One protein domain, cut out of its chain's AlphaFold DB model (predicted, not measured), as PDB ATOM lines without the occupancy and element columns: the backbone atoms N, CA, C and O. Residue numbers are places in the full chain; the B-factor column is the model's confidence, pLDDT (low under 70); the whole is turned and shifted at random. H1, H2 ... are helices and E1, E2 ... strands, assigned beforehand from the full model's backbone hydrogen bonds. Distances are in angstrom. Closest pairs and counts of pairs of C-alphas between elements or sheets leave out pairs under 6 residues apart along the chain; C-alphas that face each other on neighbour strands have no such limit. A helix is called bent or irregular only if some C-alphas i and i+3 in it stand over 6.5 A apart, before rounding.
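Overview. This is residues 26 to 112 of the 157 residues of an uncharacterized protein of Flavobacteriales bacterium (UniProt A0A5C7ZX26). One twisted antiparallel sheet of five strands has two helices packed on one of its faces, while the other face has no named helix. H1 covers the side of E2 and E3, H2 the side of E4, and the helices meet at a steep tilt, making two layers. The printed part has 87 residues, with two named helices and five named strands in the order E1, H1, E2, E3, H2, E4, E5; the sheet runs E2, E3, E1, E4, E5, and the class is mixed, helices and strands. It is compact, with a radius of gyration of the C-alphas of 11.9 A, and elongated, spanning 39 by 26 by 22 A.

Arrangement. E1, residues 27 to 35, is an inner strand, with E3, residues 66 to 71, and E4, residues 89 to 98, as its antiparallel neighbours. N 29 and O 69 are 2.8 A apart, and N 30 and O 95 are 2.9 A apart, both within hydrogen-bond range. H1, residues 43 to 53, is on the sheet at a height over the sheet of 8.0 A. It is only just over E3, where 3 of its 11 C-alphas fall, and runs along the strands, at 14 degrees to E3 on the local plane. The edge strand E2, residues 57 to 61, forms a hairpin with E3, with N 59 and O 68 at 2.8 A. H2, residues 77 to 86, is on the same face as H1, at a height over the sheet of 8.8 A. It is over E4 and only just over E1, where 3 of its C-alphas fall, and runs slantwise to the strands, at 37 degrees to E4 on the local plane. H2 is irregular, with C-alphas 83 and 86 at 7.3 A. H1 and H2 touch, at a steep tilt of 50 degrees, opposite ways; their closest C-alphas are those of Leu 45 and Val 84, 6.1 A apart. E4 bends by 67 degrees at residue 92 and forms a hairpin with the edge strand E5, residues 104 to 108, with N 94 and O 107 at 2.8 A. E2 and E5 are apart. E1, H1, E2 and E3, H2, E4 are split strand-helix-strand units, each with another strand between its two same-way strands, and both crossovers are right-handed. In H1 every O i to N i+4 pair is within hydrogen-bond range; in H2, 5 of 6 are.

Along the chain. E1 begins at C-alpha 27, (163.417, 148.122, 93.447), and is 24.4 A long. H1 measures 15.2 A, E2 12.9 A, E3 16.3 A and H2 15.8 A. E4 is 25.1 A long, and E5, 13.5 A, ends at C-alpha 108, (166.974, 163.953, 100.358).

Size, cuts and confidence. The two C-alphas farthest apart, those of Ala 38 and Asp 101, are 39.3 A apart. The printed part has no cut, and no link is long. Its mean pLDDT is 91.5, and no printed residue is under 70.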
ATOM      1  N   MET A  26     164.056 143.911  91.311       94.69
ATOM      2  CA  MET A  26     163.024 144.647  92.021       94.69
ATOM      3  C   MET A  26     163.674 145.767  92.810       94.69
ATOM      4  O   MET A  26     164.688 145.586  93.489       94.69
ATOM      5  N   HIS A  27     163.030 146.918  92.751       96.19
ATOM      6  CA  HIS A  27     163.417 148.122  93.447       96.19
ATOM      7  C   HIS A  27     162.440 148.347  94.594       96.19
ATOM      8  O   HIS A  27     161.249 148.587  94.382       96.19
ATOM      9  N   VAL A  28     162.947 148.231  95.819       96.62
ATOM     10  CA  VAL A  28     162.185 148.473  97.044       96.62
ATOM     11  C   VAL A  28     162.415 149.916  97.460       96.62
ATOM     12  O   VAL A  28     163.489 150.268  97.949       96.62
ATOM     13  N   TYR A  29     161.398 150.747  97.277       97.25
ATOM     14  CA  TYR A  29     161.400 152.128  97.727       97.25
ATOM     15  C   TYR A  29     160.846 152.220  99.143       97.25
ATOM     16  O   TYR A  29     159.826 151.608  99.452       97.25
ATOM     17  N   ARG A  30     161.475 153.039  99.986       97.00
ATOM     18  CA  ARG A  30     160.858 153.623 101.185       97.00
ATOM     19  C   ARG A  30     160.975 155.133 101.075       97.00
ATOM     20  O   ARG A  30     162.082 155.656 100.978       97.00
ATOM     21  N   ILE A  31     159.845 155.825 101.071       96.12
ATOM     22  CA  ILE A  31     159.795 157.279 100.895       96.12
ATOM     23  C   ILE A  31     159.331 157.931 102.188       96.12
ATOM     24  O   ILE A  31     158.331 157.508 102.763       96.12
ATOM     25  N   SER A  32     160.056 158.946 102.654       93.69
ATOM     26  CA  SER A  32     159.621 159.772 103.778       93.69
ATOM     27  C   SER A  32     158.660 160.827 103.251       93.69
ATOM     28  O   SER A  32     159.003 161.580 102.335       93.69
ATOM     29  N   VAL A  33     157.452 160.877 103.805       92.06
ATOM     30  CA  VAL A  33     156.391 161.778 103.360       92.06
ATOM     31  C   VAL A  33     155.966 162.711 104.479       92.06
ATOM     32  O   VAL A  33     155.972 162.370 105.660       92.06
ATOM     33  N   MET A  34     155.581 163.921 104.091       88.69
ATOM     34  CA  MET A  34     155.015 164.907 104.997       88.69
ATOM     35  C   MET A  34     153.777 165.534 104.357       88.69
ATOM     36  O   MET A  34     153.855 165.964 103.201       88.69
ATOM     37  N   PRO A  35     152.649 165.617 105.078       87.19
ATOM     38  CA  PRO A  35     151.466 166.286 104.561       87.19
ATOM     39  C   PRO A  35     151.716 167.800 104.465       87.19
ATOM     40  O   PRO A  35     152.445 168.383 105.274       87.19
ATOM     41  N   ARG A  36     151.151 168.446 103.442       82.75
ATOM     42  CA  ARG A  36     151.261 169.901 103.225       82.75
ATOM     43  C   ARG A  36     150.305 170.691 104.110       82.75
ATOM     44  O   ARG A  36     150.619 171.813 104.496       82.75
ATOM     45  N   THR A  37     149.162 170.102 104.426       78.69
ATOM     46  CA  THR A  37     148.136 170.644 105.314       78.69
ATOM     47  C   THR A  37     147.883 169.656 106.452       78.69
ATOM     48  O   THR A  37     148.229 168.478 106.358       78.69
ATOM     49  N   ALA A  38     147.344 170.132 107.574       71.06
ATOM     50  CA  ALA A  38     146.993 169.242 108.677       71.06
ATOM     51  C   ALA A  38     145.896 168.250 108.233       71.06
ATOM     52  O   ALA A  38     145.042 168.605 107.427       71.06
ATOM     53  N   GLU A  39     145.927 167.027 108.772       70.38
ATOM     54  CA  GLU A  39     144.885 165.991 108.603       70.38
ATOM     55  C   GLU A  39     144.763 165.330 107.213       70.38
ATOM     56  O   GLU A  39     143.797 164.613 106.948       70.38
ATOM     57  N   VAL A  40     145.752 165.481 106.325       77.81
ATOM     58  CA  VAL A  40     145.741 164.768 105.034       77.81
ATOM     59  C   VAL A  40     146.113 163.299 105.230       77.81
ATOM     60  O   VAL A  40     147.180 162.971 105.743       77.81
ATOM     61  N   SER A  41     145.241 162.402 104.769       82.00
ATOM     62  CA  SER A  41     145.524 160.967 104.733       82.00
ATOM     63  C   SER A  41     146.487 160.613 103.598       82.00
ATOM     64  O   SER A  41     146.274 161.008 102.449       82.00
ATOM     65  N   VAL A  42     147.466 159.749 103.876       89.94
ATOM     66  CA  VAL A  42     148.429 159.229 102.883       89.94
ATOM     67  C   VAL A  42     147.781 158.400 101.758       89.94
ATOM     68  O   VAL A  42     148.416 158.096 100.751       89.94
ATOM     69  N   LYS A  43     146.488 158.070 101.872       89.06
ATOM     70  CA  LYS A  43     145.736 157.294 100.873       89.06
ATOM     71  C   LYS A  43     145.778 157.901  99.474       89.06
ATOM     72  O   LYS A  43     145.929 157.154  98.515       89.06
ATOM     73  N   MET A  44     145.674 159.226  99.340       88.94
ATOM     74  CA  MET A  44     145.749 159.871  98.021       88.94
ATOM     75  C   MET A  44     147.113 159.652  97.368       88.94
ATOM     76  O   MET A  44     147.176 159.325  96.186       88.94
ATOM     77  N   LEU A  45     148.193 159.754  98.148       92.00
ATOM     78  CA  LEU A  45     149.547 159.475  97.679       92.00
ATOM     79  C   LEU A  45     149.696 158.007  97.265       92.00
ATOM     80  O   LEU A  45     150.222 157.733  96.188       92.00
ATOM     81  N   VAL A  46     149.194 157.070  98.074       94.62
ATOM     82  CA  VAL A  46     149.215 155.633  97.749       94.62
ATOM     83  C   VAL A  46     148.467 155.359  96.444       94.62
ATOM     84  O   VAL A  46     149.028 154.716  95.560       94.62
ATOM     85  N   SER A  47     147.262 155.911  96.271       92.69
ATOM     86  CA  SER A  47     146.495 155.784  95.027       92.69
ATOM     87  C   SER A  47     147.254 156.348  93.824       92.69
ATOM     88  O   SER A  47     147.281 155.725  92.767       92.69
ATOM     89  N   THR A  48     147.917 157.501  93.970       92.69
ATOM     90  CA  THR A  48     148.744 158.078  92.900       92.69
ATOM     91  C   THR A  48     149.893 157.152  92.503       92.69
ATOM     92  O   THR A  48     150.118 156.941  91.311       92.69
ATOM     93  N   LEU A  49     150.599 156.571  93.478       94.81
ATOM     94  CA  LEU A  49     151.685 155.627  93.209       94.81
ATOM     95  C   LEU A  49     151.168 154.342  92.550       94.81
ATOM     96  O   LEU A  49     151.772 153.875  91.589       94.81
ATOM     97  N   GLN A  50     150.027 153.821  93.009       95.12
ATOM     98  CA  GLN A  50     149.387 152.643  92.424       95.12
ATOM     99  C   GLN A  50     149.011 152.863  90.959       95.12
ATOM    100  O   GLN A  50     149.380 152.067  90.105       95.12
ATOM    101  N   MET A  51     148.332 153.969  90.651       93.12
ATOM    102  CA  MET A  51     147.888 154.256  89.285       93.12
ATOM    103  C   MET A  51     149.046 154.519  88.320       93.12
ATOM    104  O   MET A  51     148.913 154.261  87.127       93.12
ATOM    105  N   ARG A  52     150.156 155.084  88.809       94.06
ATOM    106  CA  ARG A  52     151.270 155.500  87.951       94.06
ATOM    107  C   ARG A  52     152.305 154.406  87.727       94.06
ATOM    108  O   ARG A  52     152.874 154.350  86.641       94.06
ATOM    109  N   TYR A  53     152.563 153.587  88.742       94.75
ATOM    110  CA  TYR A  53     153.690 152.655  88.742       94.75
ATOM    111  C   TYR A  53     153.292 151.187  88.868       94.75
ATOM    112  O   TYR A  53     154.169 150.345  88.715       94.75
ATOM    113  N   ASP A  54     152.016 150.894  89.147       94.81
ATOM    114  CA  ASP A  54     151.491 149.534  89.332       94.81
ATOM    115  C   ASP A  54     152.410 148.657  90.214       94.81
ATOM    116  O   ASP A  54     152.968 147.654  89.763       94.81
ATOM    117  N   PRO A  55     152.678 149.082  91.466       96.06
ATOM    118  CA  PRO A  55     153.648 148.422  92.317       96.06
ATOM    119  C   PRO A  55     153.176 147.013  92.685       96.06
ATOM    120  O   PRO A  55     152.016 146.802  93.038       96.06
ATOM    121  N   ILE A  56     154.118 146.071  92.705       95.81
ATOM    122  CA  ILE A  56     153.895 144.677  93.123       95.81
ATOM    123  C   ILE A  56     153.369 144.623  94.564       95.81
ATOM    124  O   ILE A  56     152.545 143.780  94.909       95.81
ATOM    125  N   ASP A  57     153.880 145.512  95.413       96.62
ATOM    126  CA  ASP A  57     153.510 145.633  96.818       96.62
ATOM    127  C   ASP A  57     153.614 147.100  97.242       96.62
ATOM    128  O   ASP A  57     154.516 147.815  96.797       96.62
ATOM    129  N   ILE A  58     152.700 147.550  98.102       97.00
ATOM    130  CA  ILE A  58     152.697 148.900  98.670       97.00
ATOM    131  C   ILE A  58     152.137 148.873 100.091       97.00
ATOM    132  O   ILE A  58     151.080 148.307 100.358       97.00
ATOM    133  N   GLN A  59     152.862 149.493 101.017       95.31
ATOM    134  CA  GLN A  59     152.574 149.483 102.443       95.31
ATOM    135  C   GLN A  59     152.805 150.865 103.037       95.31
ATOM    136  O   GLN A  59     153.713 151.595 102.640       95.31
ATOM    137  N   ILE A  60     151.981 151.203 104.021       92.50
ATOM    138  CA  ILE A  60     152.155 152.399 104.831       92.50
ATOM    139  C   ILE A  60     152.861 151.987 106.123       92.50
ATOM    140  O   ILE A  60     152.445 151.049 106.803       92.50
ATOM    141  N   GLU A  61     153.931 152.692 106.456       89.44
ATOM    142  CA  GLU A  61     154.769 152.472 107.626       89.44
ATOM    143  C   GLU A  61     154.800 153.740 108.501       89.44
ATOM    144  O   GLU A  61     154.459 154.840 108.061       89.44
ATOM    145  N   GLU A  62     155.231 153.592 109.758       83.56
ATOM    146  CA  GLU A  62     155.558 154.717 110.655       83.56
ATOM    147  C   GLU A  62     154.436 155.766 110.820       83.56
ATOM    148  O   GLU A  62     154.690 156.968 110.780       83.56
ATOM    149  N   GLN A  63     153.189 155.322 111.042       82.88
ATOM    150  CA  GLN A  63     152.023 156.204 111.249       82.88
ATOM    151  C   GLN A  63     151.814 157.202 110.093       82.88
ATOM    152  O   GLN A  63     151.776 158.412 110.311       82.88
ATOM    153  N   ASP A  64     151.704 156.693 108.864       84.38
ATOM    154  CA  ASP A  64     151.473 157.468 107.632       84.38
ATOM    155  C   ASP A  64     152.647 158.365 107.189       84.38
ATOM    156  O   ASP A  64     152.497 159.188 106.287       84.38
ATOM    157  N   ARG A  65     153.837 158.195 107.781       86.94
ATOM    158  CA  ARG A  65     155.031 159.010 107.473       86.94
ATOM    159  C   ARG A  65     155.976 158.363 106.480       86.94
ATOM    160  O   ARG A  65     156.834 159.048 105.922       86.94
ATOM    161  N   VAL A  66     155.845 157.058 106.268       92.62
ATOM    162  CA  VAL A  66     156.656 156.326 105.304       92.62
ATOM    163  C   VAL A  66     155.753 155.494 104.413       92.62
ATOM    164  O   VAL A  66     154.859 154.802 104.891       92.62
ATOM    165  N   VAL A  67     155.999 155.537 103.105       95.75
ATOM    166  CA  VAL A  67     155.379 154.600 102.163       95.75
ATOM    167  C   VAL A  67     156.463 153.711 101.587       95.75
ATOM    168  O   VAL A  67     157.448 154.196 101.030       95.75
ATOM    169  N   ARG A  68     156.293 152.401 101.750       96.50
ATOM    170  CA  ARG A  68     157.149 151.386 101.151       96.50
ATOM    171  C   ARG A  68     156.449 150.810  99.932       96.50
ATOM    172  O   ARG A  68     155.288 150.438 100.039       96.50
ATOM    173  N   PHE A  69     157.131 150.692  98.802       97.38
ATOM    174  CA  PHE A  69     156.563 150.040  97.624       97.38
ATOM    175  C   PHE A  69     157.626 149.352  96.768       97.38
ATOM    176  O   PHE A  69     158.813 149.661  96.871       97.38
ATOM    177  N   VAL A  70     157.195 148.391  95.952       97.31
ATOM    178  CA  VAL A  70     158.071 147.545  95.134       97.31
ATOM    179  C   VAL A  70     157.688 147.658  93.666       97.31
ATOM    180  O   VAL A  70     156.534 147.440  93.311       97.31
ATOM    181  N   VAL A  71     158.663 147.964  92.814       96.50
ATOM    182  CA  VAL A  71     158.499 148.083  91.355       96.50
ATOM    183  C   VAL A  71     159.637 147.363  90.635       96.50
ATOM    184  O   VAL A  71     160.689 147.124  91.224       96.50
ATOM    185  N   THR A  72     159.447 147.011  89.364       94.69
ATOM    186  CA  THR A  72     160.485 146.341  88.554       94.69
ATOM    187  C   THR A  72     161.360 147.305  87.757       94.69
ATOM    188  O   THR A  72     162.424 146.927  87.274       94.69
ATOM    189  N   ALA A  73     160.949 148.571  87.648       92.25
ATOM    190  CA  ALA A  73     161.713 149.617  86.983       92.25
ATOM    191  C   ALA A  73     162.209 150.657  88.001       92.25
ATOM    192  O   ALA A  73     161.437 151.069  88.874       92.25
ATOM    193  N   PRO A  74     163.467 151.121  87.902       93.25
ATOM    194  CA  PRO A  74     163.953 152.197  88.748       93.25
ATOM    195  C   PRO A  74     163.237 153.506  88.392       93.25
ATOM    196  O   PRO A  74     163.137 153.885  87.226       93.25
ATOM    197  N   ILE A  75     162.775 154.213  89.416       94.56
ATOM    198  CA  ILE A  75     162.120 155.518  89.328       94.56
ATOM    199  C   ILE A  75     163.111 156.596  89.797       94.56
ATOM    200  O   ILE A  75     163.548 156.560  90.955       94.56
ATOM    201  N   PRO A  76     163.464 157.575  88.945       94.69
ATOM    202  CA  PRO A  76     164.275 158.718  89.349       94.69
ATOM    203  C   PRO A  76     163.585 159.555  90.434       94.69
ATOM    204  O   PRO A  76     162.381 159.811  90.369       94.69
ATOM    205  N   TYR A  77     164.350 160.073  91.398       93.56
ATOM    206  CA  TYR A  77     163.793 160.848  92.515       93.56
ATOM    207  C   TYR A  77     163.009 162.098  92.067       93.56
ATOM    208  O   TYR A  77     161.938 162.401  92.598       93.56
ATOM    209  N   GLY A  78     163.484 162.799  91.032       93.38
ATOM    210  CA  GLY A  78     162.762 163.933  90.442       93.38
ATOM    211  C   GLY A  78     161.404 163.548  89.838       93.38
ATOM    212  O   GLY A  78     160.440 164.311  89.914       93.38
ATOM    213  N   GLU A  79     161.294 162.341  89.281       94.19
ATOM    214  CA  GLU A  79     160.024 161.842  88.753       94.19
ATOM    215  C   GLU A  79     159.068 161.483  89.891       94.19
ATOM    216  O   GLU A  79     157.906 161.883  89.880       94.19
ATOM    217  N   LEU A  80     159.583 160.797  90.911       93.19
ATOM    218  CA  LEU A  80     158.826 160.395  92.087       93.19
ATOM    219  C   LEU A  80     158.238 161.607  92.835       93.19
ATOM    220  O   LEU A  80     157.056 161.618  93.177       93.19
ATOM    221  N   THR A  81     159.037 162.659  93.044       93.06
ATOM    222  CA  THR A  81     158.582 163.923  93.656       93.06
ATOM    223  C   THR A  81     157.528 164.634  92.803       93.06
ATOM    224  O   THR A  81     156.555 165.160  93.344       93.06
ATOM    225  N   SER A  82     157.676 164.602  91.476       91.62
ATOM    226  CA  SER A  82     156.697 165.164  90.536       91.62
ATOM    227  C   SER A  82     155.380 164.385  90.544       91.62
ATOM    228  O   SER A  82     154.309 164.986  90.528       91.62
ATOM    229  N   ALA A  83     155.446 163.054  90.615       89.19
ATOM    230  CA  ALA A  83     154.274 162.187  90.629       89.19
ATOM    231  C   ALA A  83     153.364 162.480  91.825       89.19
ATOM    232  O   ALA A  83     152.149 162.563  91.671       89.19
ATOM    233  N   VAL A  84     153.945 162.692  93.008       87.81
ATOM    234  CA  VAL A  84     153.168 162.923  94.232       87.81
ATOM    235  C   VAL A  84     152.725 164.373  94.426       87.81
ATOM    236  O   VAL A  84     152.021 164.659  95.394       87.81
ATOM    237  N   ALA A  85     153.103 165.301  93.543       84.56
ATOM    238  CA  ALA A  85     152.820 166.726  93.721       84.56
ATOM    239  C   ALA A  85     151.315 167.039  93.851       84.56
ATOM    240  O   ALA A  85     150.956 168.006  94.518       84.56
ATOM    241  N   GLY A  86     150.443 166.203  93.273       80.12
ATOM    242  CA  GLY A  86     148.982 166.320  93.379       80.12
ATOM    243  C   GLY A  86     148.344 165.627  94.590       80.12
ATOM    244  O   GLY A  86     147.125 165.640  94.708       80.12
ATOM    245  N   SER A  87     149.126 164.997  95.473       81.94
ATOM    246  CA  SER A  87     148.612 164.169  96.580       81.94
ATOM    247  C   SER A  87     148.488 164.898  97.926       81.94
ATOM    248  O   SER A  87     148.318 164.246  98.953       81.94
ATOM    249  N   ASP A  88     148.645 166.227  97.950       87.31
ATOM    250  CA  ASP A  88     148.786 167.055  99.164       87.31
ATOM    251  C   ASP A  88     149.917 166.625 100.115       87.31
ATOM    252  O   ASP A  88     150.036 167.114 101.239       87.31
ATOM    253  N   HIS A  89     150.822 165.771  99.643       90.38
ATOM    254  CA  HIS A  89     152.039 165.394 100.343       90.38
ATOM    255  C   HIS A  89     153.262 165.977  99.638       90.38
ATOM    256  O   HIS A  89     153.249 166.361  98.463       90.38
ATOM    257  N   ARG A  90     154.354 166.048 100.388       90.25
ATOM    258  CA  ARG A  90     155.701 166.213  99.855       90.25
ATOM    259  C   ARG A  90     156.542 165.014 100.264       90.25
ATOM    260  O   ARG A  90     156.422 164.541 101.393       90.25
ATOM    261  N   ILE A  91     157.404 164.566  99.363       93.25
ATOM    262  CA  ILE A  91     158.467 163.624  99.706       93.25
ATOM    263  C   ILE A  91     159.633 164.434 100.264       93.25
ATOM    264  O   ILE A  91     160.045 165.425  99.662       93.25
ATOM    265  N   LEU A  92     160.113 164.040 101.440       92.94
ATOM    266  CA  LEU A  92     161.300 164.621 102.066       92.94
ATOM    267  C   LEU A  92     162.576 163.943 101.562       92.94
ATOM    268  O   LEU A  92     163.606 164.597 101.415       92.94
ATOM    269  N   GLY A  93     162.485 162.646 101.281       95.31
ATOM    270  CA  GLY A  93     163.562 161.833 100.744       95.31
ATOM    271  C   GLY A  93     163.129 160.391 100.530       95.31
ATOM    272  O   GLY A  93     161.991 160.011 100.822       95.31
ATOM    273  N   ALA A  94     164.038 159.589  99.995       96.31
ATOM    274  CA  ALA A  94     163.789 158.205  99.642       96.31
ATOM    275  C   ALA A  94     165.039 157.349  99.841       96.31
ATOM    276  O   ALA A  94     166.156 157.812  99.632       96.31
ATOM    277  N   THR A  95     164.823 156.078 100.165       96.44
ATOM    278  CA  THR A  95     165.812 155.015  99.972       96.44
ATOM    279  C   THR A  95     165.291 154.041  98.924       96.44
ATOM    280  O   THR A  95     164.144 153.599  99.031       96.44
ATOM    281  N   CYS A  96     166.116 153.668  97.949       96.31
ATOM    282  CA  CYS A  96     165.832 152.603  96.989       96.31
ATOM    283  C   CYS A  96     166.834 151.467  97.183       96.31
ATOM    284  O   CYS A  96     168.036 151.694  97.095       96.31
ATOM    285  N   THR A  97     166.345 150.257  97.452       95.25
ATOM    286  CA  THR A  97     167.168 149.043  97.512       95.25
ATOM    287  C   THR A  97     166.921 148.187  96.279       95.25
ATOM    288  O   THR A  97     165.781 147.803  96.013       95.25
ATOM    289  N   ASN A  98     167.977 147.854  95.541       93.44
ATOM    290  CA  ASN A  98     167.913 146.890  94.449       93.44
ATOM    291  C   ASN A  98     168.081 145.473  95.012       93.44
ATOM    292  O   ASN A  98     169.114 145.137  95.588       93.44
ATOM    293  N   ASN A  99     167.069 144.622  94.849       90.81
ATOM    294  CA  ASN A  99     167.087 143.269  95.407       90.81
ATOM    295  C   ASN A  99     168.110 142.333  94.736       90.81
ATOM    296  O   ASN A  99     168.422 141.283  95.294       90.81
ATOM    297  N   ARG A 100     168.606 142.680  93.540       89.69
ATOM    298  CA  ARG A 100     169.508 141.832  92.758       89.69
ATOM    299  C   ARG A 100     170.945 141.937  93.251       89.69
ATOM    300  O   ARG A 100     171.632 140.924  93.310       89.69
ATOM    301  N   ASP A 101     171.398 143.148  93.556       90.94
ATOM    302  CA  ASP A 101     172.781 143.429  93.963       90.94
ATOM    303  C   ASP A 101     172.902 143.968  95.398       90.94
ATOM    304  O   ASP A 101     174.011 144.096  95.912       90.94
ATOM    305  N   GLY A 102     171.777 144.252  96.060       88.50
ATOM    306  CA  GLY A 102     171.735 144.802  97.413       88.50
ATOM    307  C   GLY A 102     172.130 146.277  97.501       88.50
ATOM    308  O   GLY A 102     172.267 146.792  98.608       88.50
ATOM    309  N   SER A 103     172.327 146.966  96.371       91.94
ATOM    310  CA  SER A 103     172.694 148.382  96.366       91.94
ATOM    311  C   SER A 103     171.579 149.244  96.953       91.94
ATOM    312  O   SER A 103     170.393 149.020  96.696       91.94
ATOM    313  N   ILE A 104     171.977 150.242  97.745       92.50
ATOM    314  CA  ILE A 104     171.080 151.219  98.360       92.50
ATOM    315  C   ILE A 104     171.429 152.598  97.809       92.50
ATOM    316  O   ILE A 104     172.592 152.998  97.812       92.50
ATOM    317  N   GLN A 105     170.417 153.313  97.334       94.25
ATOM    318  CA  GLN A 105     170.512 154.711  96.920       94.25
ATOM    319  C   GLN A 105     169.664 155.557  97.863       94.25
ATOM    320  O   GLN A 105     168.512 155.202  98.125       94.25
ATOM    321  N   GLU A 106     170.220 156.662  98.356       94.50
ATOM    322  CA  GLU A 106     169.538 157.596  99.254       94.50
ATOM    323  C   GLU A 106     169.465 158.985  98.625       94.50
ATOM    324  O   GLU A 106     170.448 159.479  98.077       94.50
ATOM    325  N   GLU A 107     168.299 159.616  98.722       95.00
ATOM    326  CA  GLU A 107     168.029 160.950  98.186       95.00
ATOM    327  C   GLU A 107     167.262 161.775  99.226       95.00
ATOM    328  O   GLU A 107     166.316 161.282  99.844       95.00
ATOM    329  N   GLY A 108     167.635 163.044  99.414       92.75
ATOM    330  CA  GLY A 108     166.974 163.953 100.358       92.75
ATOM    331  C   GLY A 108     167.127 163.558 101.836       92.75
ATOM    332  O   GLY A 108     168.228 163.269 102.306       92.75
ATOM    333  N   ILE A 109     166.019 163.611 102.583       93.56
ATOM    334  CA  ILE A 109     165.903 163.137 103.970       93.56
ATOM    335  C   ILE A 109     165.279 161.731 103.939       93.56
ATOM    336  O   ILE A 109     164.047 161.614 103.884       93.56
ATOM    337  N   PRO A 110     166.086 160.656 103.918       93.88
ATOM    338  CA  PRO A 110     165.565 159.301 103.874       93.88
ATOM    339  C   PRO A 110     164.782 158.975 105.156       93.88
ATOM    340  O   PRO A 110     165.023 159.585 106.204       93.88
ATOM    341  N   PRO A 111     163.858 157.998 105.101       93.69
ATOM    342  CA  PRO A 111     163.237 157.433 106.292       93.69
ATOM    343  C   PRO A 111     164.258 157.063 107.366       93.69
ATOM    344  O   PRO A 111     165.381 156.660 107.061       93.69
ATOM    345  N   MET A 112     163.839 157.137 108.627       91.31
ATOM    346  CA  MET A 112     164.681 156.710 109.735       91.31
ATOM    347  C   MET A 112     165.073 155.224 109.560       91.31
ATOM    348  O   MET A 112     164.245 154.417 109.104       91.31
TER     349      MET A 112